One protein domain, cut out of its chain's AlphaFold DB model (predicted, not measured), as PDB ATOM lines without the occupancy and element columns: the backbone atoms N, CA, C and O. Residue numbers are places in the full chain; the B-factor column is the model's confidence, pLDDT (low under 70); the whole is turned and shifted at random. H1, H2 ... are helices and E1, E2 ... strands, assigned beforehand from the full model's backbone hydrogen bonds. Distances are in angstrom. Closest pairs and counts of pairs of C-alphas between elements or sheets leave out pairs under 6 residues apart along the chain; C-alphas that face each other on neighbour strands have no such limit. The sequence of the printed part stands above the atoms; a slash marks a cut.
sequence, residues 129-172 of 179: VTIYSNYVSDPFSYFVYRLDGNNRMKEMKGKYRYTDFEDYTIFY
ATOM      1  N   VAL A 129     177.269 186.979 306.037       86.56
ATOM      2  CA  VAL A 129     177.387 188.385 305.622       86.56
ATOM      3  C   VAL A 129     178.758 188.658 305.012       86.56
ATOM      4  O   VAL A 129     178.833 189.226 303.933       86.56
ATOM      5  N   THR A 130     179.845 188.199 305.636       83.88
ATOM      6  CA  THR A 130     181.205 188.344 305.092       83.88
ATOM      7  C   THR A 130     181.355 187.627 303.753       83.88
ATOM      8  O   THR A 130     181.937 188.175 302.822       83.88
ATOM      9  N   ILE A 131     180.820 186.408 303.636       84.62
ATOM     10  CA  ILE A 131     180.838 185.647 302.382       84.62
ATOM     11  C   ILE A 131     180.071 186.406 301.300       84.62
ATOM     12  O   ILE A 131     180.589 186.562 300.197       84.62
ATOM     13  N   TYR A 132     178.886 186.921 301.625       83.12
ATOM     14  CA  TYR A 132     178.082 187.728 300.717       83.12
ATOM     15  C   TYR A 132     178.799 189.021 300.307       83.12
ATOM     16  O   TYR A 132     178.912 189.295 299.119       83.12
ATOM     17  N   SER A 133     179.354 189.787 301.246       81.00
ATOM     18  CA  SER A 133     180.098 191.015 300.947       81.00
ATOM     19  C   SER A 133     181.328 190.750 300.079       81.00
ATOM     20  O   SER A 133     181.555 191.473 299.116       81.00
ATOM     21  N   ASN A 134     182.082 189.679 300.343       79.25
ATOM     22  CA  ASN A 134     183.191 189.269 299.476       79.25
ATOM     23  C   ASN A 134     182.717 188.824 298.086       79.25
ATOM     24  O   ASN A 134     183.458 188.983 297.117       79.25
ATOM     25  N   TYR A 135     181.499 188.284 297.991       77.31
ATOM     26  CA  TYR A 135     180.873 187.864 296.742       77.31
ATOM     27  C   TYR A 135     180.424 189.056 295.887       77.31
ATOM     28  O   TYR A 135     180.785 189.131 294.719       77.31
ATOM     29  N   VAL A 136     179.658 190.002 296.440       77.56
ATOM     30  CA  VAL A 136     179.134 191.148 295.670       77.56
ATOM     31  C   VAL A 136     180.093 192.338 295.608       77.56
ATOM     32  O   VAL A 136     179.888 193.242 294.802       77.56
ATOM     33  N   SER A 137     181.147 192.351 296.431       72.38
ATOM     34  CA  SER A 137     182.017 193.500 296.726       72.38
ATOM     35  C   SER A 137     181.269 194.668 297.379       72.38
ATOM     36  O   SER A 137     181.568 195.028 298.511       72.38
ATOM     37  N   ASP A 138     180.299 195.249 296.677       76.44
ATOM     38  CA  ASP A 138     179.436 196.328 297.147       76.44
ATOM     39  C   ASP A 138     177.961 195.952 296.897       76.44
ATOM     40  O   ASP A 138     177.531 195.878 295.738       76.44
ATOM     41  N   PRO A 139     177.162 195.710 297.956       80.19
ATOM     42  CA  PRO A 139     175.751 195.354 297.820       80.19
ATOM     43  C   PRO A 139     174.933 196.396 297.057       80.19
ATOM     44  O   PRO A 139     173.998 196.031 296.342       80.19
ATOM     45  N   PHE A 140     175.283 197.681 297.171       82.12
ATOM     46  CA  PHE A 140     174.574 198.747 296.471       82.12
ATOM     47  C   PHE A 140     174.816 198.675 294.961       82.12
ATOM     48  O   PHE A 140     173.861 198.662 294.182       82.12
ATOM     49  N   SER A 141     176.070 198.528 294.534       77.88
ATOM     50  CA  SER A 141     176.431 198.331 293.130       77.88
ATOM     51  C   SER A 141     175.791 197.079 292.542       77.88
ATOM     52  O   SER A 141     175.318 197.107 291.406       77.88
ATOM     53  N   TYR A 142     175.715 195.987 293.305       80.44
ATOM     54  CA  TYR A 142     174.989 194.795 292.870       80.44
ATOM     55  C   TYR A 142     173.485 195.064 292.718       80.44
ATOM     56  O   TYR A 142     172.875 194.661 291.728       80.44
ATOM     57  N   PHE A 143     172.873 195.774 293.665       84.50
ATOM     58  CA  PHE A 143     171.452 196.109 293.609       84.50
ATOM     59  C   PHE A 143     171.109 196.999 292.405       84.50
ATOM     60  O   PHE A 143     170.192 196.671 291.650       84.50
ATOM     61  N   VAL A 144     171.859 198.086 292.206       86.56
ATOM     62  CA  VAL A 144     171.591 199.100 291.173       86.56
ATOM     63  C   VAL A 144     172.051 198.640 289.793       86.56
ATOM     64  O   VAL A 144     171.298 198.735 288.827       86.56
ATOM     65  N   TYR A 145     173.280 198.139 289.686       78.81
ATOM     66  CA  TYR A 145     173.927 197.874 288.399       78.81
ATOM     67  C   TYR A 145     173.939 196.396 288.017       78.81
ATOM     68  O   TYR A 145     174.408 196.062 286.930       78.81
ATOM     69  N   ARG A 146     173.444 195.508 288.894       77.12
ATOM     70  CA  ARG A 146     173.488 194.046 288.710       77.12
ATOM     71  C   ARG A 146     174.910 193.519 288.474       77.12
ATOM     72  O   ARG A 146     175.078 192.498 287.819       77.12
ATOM     73  N   LEU A 147     175.913 194.218 289.016       68.38
ATOM     74  CA  LEU A 147     177.326 193.846 288.910       68.38
ATOM     75  C   LEU A 147     177.617 192.665 289.830       68.38
ATOM     76  O   LEU A 147     177.797 192.827 291.035       68.38
ATOM     77  N   ASP A 148     177.644 191.477 289.245       69.50
ATOM     78  CA  ASP A 148     177.983 190.234 289.921       69.50
ATOM     79  C   ASP A 148     179.510 190.125 290.087       69.50
ATOM     80  O   ASP A 148     180.265 190.136 289.109       69.50
ATOM     81  N   GLY A 149     179.988 189.981 291.326       64.25
ATOM     82  CA  GLY A 149     181.419 189.822 291.593       64.25
ATOM     83  C   GLY A 149     182.027 188.538 291.016       64.25
ATOM     84  O   GLY A 149     183.226 188.532 290.731       64.25
ATOM     85  N   ASN A 150     181.232 187.494 290.736       61.81
ATOM     86  CA  ASN A 150     181.695 186.283 290.044       61.81
ATOM     87  C   ASN A 150     181.946 186.506 288.551       61.81
ATOM     88  O   ASN A 150     182.841 185.888 287.974       61.81
ATOM     89  N   ASN A 151     181.172 187.381 287.908       66.75
ATOM     90  CA  ASN A 151     181.284 187.639 286.475       66.75
ATOM     91  C   ASN A 151     182.121 188.866 286.142       66.75
ATOM     92  O   ASN A 151     182.253 189.182 284.964       66.75
ATOM     93  N   ARG A 152     182.761 189.518 287.119       75.25
ATOM     94  CA  ARG A 152     183.557 190.728 286.867       75.25
ATOM     95  C   ARG A 152     184.555 190.558 285.722       75.25
ATOM     96  O   ARG A 152     184.663 191.434 284.873       75.25
ATOM     97  N   MET A 153     185.227 189.409 285.633       81.31
ATOM     98  CA  MET A 153     186.125 189.109 284.511       81.31
ATOM     99  C   MET A 153     185.385 188.972 283.178       81.31
ATOM    100  O   MET A 153     185.824 189.538 282.182       81.31
ATOM    101  N   LYS A 154     184.252 188.264 283.151       82.75
ATOM    102  CA  LYS A 154     183.406 188.121 281.958       82.75
ATOM    103  C   LYS A 154     182.867 189.476 281.491       82.75
ATOM    104  O   LYS A 154     182.944 189.797 280.310       82.75
ATOM    105  N   GLU A 155     182.372 190.290 282.417       79.75
ATOM    106  CA  GLU A 155     181.875 191.638 282.150       79.75
ATOM    107  C   GLU A 155     182.980 192.562 281.640       79.75
ATOM    108  O   GLU A 155     182.779 193.274 280.660       79.75
ATOM    109  N   MET A 156     184.158 192.546 282.274       84.44
ATOM    110  CA  MET A 156     185.301 193.337 281.825       84.44
ATOM    111  C   MET A 156     185.749 192.913 280.423       84.44
ATOM    112  O   MET A 156     185.974 193.779 279.582       84.44
ATOM    113  N   LYS A 157     185.802 191.607 280.133       88.31
ATOM    114  CA  LYS A 157     186.124 191.084 278.794       88.31
ATOM    115  C   LYS A 157     185.097 191.490 277.732       88.31
ATOM    116  O   LYS A 157     185.464 191.653 276.577       88.31
ATOM    117  N   GLY A 158     183.835 191.690 278.111       86.88
ATOM    118  CA  GLY A 158     182.801 192.211 277.212       86.88
ATOM    119  C   GLY A 158     182.874 193.723 276.959       86.88
ATOM    120  O   GLY A 158     182.286 194.198 275.993       86.88
ATOM    121  N   LYS A 159     183.566 194.487 277.817       85.25
ATOM    122  CA  LYS A 159     183.599 195.963 277.779       85.25
ATOM    123  C   LYS A 159     184.929 196.544 277.303       85.25
ATOM    124  O   LYS A 159     184.949 197.640 276.752       85.25
ATOM    125  N   TYR A 160     186.035 195.848 277.543       89.06
ATOM    126  CA  TYR A 160     187.384 196.358 277.306       89.06
ATOM    127  C   TYR A 160     188.150 195.456 276.350       89.06
ATOM    128  O   TYR A 160     187.935 194.247 276.319       89.06
ATOM    129  N   ARG A 161     189.110 196.028 275.617       92.31
ATOM    130  CA  ARG A 161     190.107 195.227 274.901       92.31
ATOM    131  C   ARG A 161     190.986 194.515 275.926       92.31
ATOM    132  O   ARG A 161     191.390 195.130 276.911       92.31
ATOM    133  N   TYR A 162     191.328 193.256 275.681       93.88
ATOM    134  CA  TYR A 162     192.160 192.480 276.597       93.88
ATOM    135  C   TYR A 162     193.069 191.486 275.871       93.88
ATOM    136  O   TYR A 162     192.868 191.183 274.696       93.88
ATOM    137  N   THR A 163     194.064 190.985 276.597       94.31
ATOM    138  CA  THR A 163     194.894 189.837 276.220       94.31
ATOM    139  C   THR A 163     194.940 188.871 277.397       94.31
ATOM    140  O   THR A 163     195.225 189.283 278.523       94.31
ATOM    141  N   ASP A 164     194.638 187.601 277.139       93.94
ATOM    142  CA  ASP A 164     194.737 186.534 278.133       93.94
ATOM    143  C   ASP A 164     196.133 185.905 278.130       93.94
ATOM    144  O   ASP A 164     196.716 185.647 277.077       93.94
ATOM    145  N   PHE A 165     196.629 185.631 279.329       91.44
ATOM    146  CA  PHE A 165     197.803 184.818 279.612       91.44
ATOM    147  C   PHE A 165     197.379 183.664 280.527       91.44
ATOM    148  O   PHE A 165     196.273 183.668 281.066       91.44
ATOM    149  N   GLU A 166     198.260 182.685 280.727       88.12
ATOM    150  CA  GLU A 166     197.972 181.501 281.551       88.12
ATOM    151  C   GLU A 166     197.502 181.865 282.974       88.12
ATOM    152  O   GLU A 166     196.500 181.344 283.453       88.12
ATOM    153  N   ASP A 167     198.188 182.819 283.614       85.44
ATOM    154  CA  ASP A 167     197.987 183.178 285.026       85.44
ATOM    155  C   ASP A 167     197.240 184.514 285.243       85.44
ATOM    156  O   ASP A 167     196.915 184.862 286.382       85.44
ATOM    157  N   TYR A 168     197.037 185.325 284.198       90.56
ATOM    158  CA  TYR A 168     196.485 186.682 284.319       90.56
ATOM    159  C   TYR A 168     195.896 187.205 283.002       90.56
ATOM    160  O   TYR A 168     196.226 186.734 281.921       90.56
ATOM    161  N   THR A 169     195.061 188.240 283.085       92.31
ATOM    162  CA  THR A 169     194.525 188.960 281.918       92.31
ATOM    163  C   THR A 169     194.964 190.418 281.987       92.31
ATOM    164  O   THR A 169     194.800 191.064 283.025       92.31
ATOM    165  N   ILE A 170     195.478 190.960 280.882       93.00
ATOM    166  CA  ILE A 170     195.747 192.396 280.742       93.00
ATOM    167  C   ILE A 170     194.555 193.043 280.051       93.00
ATOM    168  O   ILE A 170     194.185 192.645 278.949       93.00
ATOM    169  N   PHE A 171     193.976 194.059 280.684       91.69
ATOM    170  CA  PHE A 171     192.947 194.905 280.085       91.69
ATOM    171  C   PHE A 171     193.568 196.220 279.625       91.69
ATOM    172  O   PHE A 171     194.266 196.887 280.388       91.69
ATOM    173  N   TYR A 172     193.274 196.619 278.391       89.12
ATOM    174  CA  TYR A 172     193.700 197.895 277.836       89.12
ATOM    175  C   TYR A 172     192.559 198.891 277.982       89.12
ATOM    176  O   TYR A 172     191.490 198.726 277.392       89.12
TER     177      TYR A 172
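Overview. This is residues 129 to 172 of the 179 residues of the protein "Glyco_trans_2-like domain-containing protein" of Eubacterium plexicaudatum ASF492 (UniProt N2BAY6). This is a loose, drawn-out chain of small parts: two short helices, H1 and H2, at one end, a two-stranded hairpin, E1 and E2, at the other, and a third short helix, H3, between them. H1 and H2 are apart from both strands and from H3, while H3 comes near the hairpin, with the C-alphas of Lys 157 in H3 and Phe 171 in E2 7.9 A apart. The printed part has 44 residues with three named helices and two named strands, in the order H1, H2, H3, E1, E2 along the chain; the sheet has the order E1 - E2 and is antiparallel, and the class is mixed, helices and strands. The whole is loose, with a radius of gyration of the C-alphas of 12.4 A, and its outline is only just flat, with spans of 33 by 21 by 12 A.

Along the chain. Find C-alpha 129 at (177.387, 188.385, 305.622); from there H1 runs through residues 129 to 136, 10.5 A from first to last C-alpha. H2 follows at residues 139 to 145, 9.9 A long. Look next at C-alpha 152, at (183.557, 190.728, 286.867), where H3 begins; it takes residues 152 to 159 and is 10.5 A long. E1 is residues 161 to 164, 10.4 A long, and E2 is residues 169 to 172, 9.9 A long, ending at C-alpha 172 at (193.700, 197.895, 277.836).

Arrangement. Start at H1 and H2, which are close but not clearly touching: their closest C-alphas, those of Val 136 and Tyr 142, are 6.2 A apart. They run the same way at a shallow tilt of 25 degrees. H2 and H3 are apart, and so are H1 and H3. Go on to H3 and E2, whose closest C-alphas are those of Lys 157 and Phe 171, 7.9 A apart. E1 and E2 form a hairpin, antiparallel with 159 degrees between their directions; the C-alphas of Tyr 162 and Phe 171 face each other at 4.3 A. Across this pair you will find N 163 and O 170 within hydrogen-bond range at 2.9 A, and N 172 and O 161 at 2.8 A. In H1, H2 and H3 every O i to N i+4 pair is within hydrogen-bond range.

Size, cuts and confidence. The two C-alphas farthest apart are those of Val 129 and Thr 163, at 34.3 A. The printed part has no cut. The links H1 to H2, H3 to E1 and E1 to E2 are tight, the link H2 to H3 is short, and no link is long. The mean pLDDT of the printed part is 82.5; look for the low values, under 70, at residues 147 to 151.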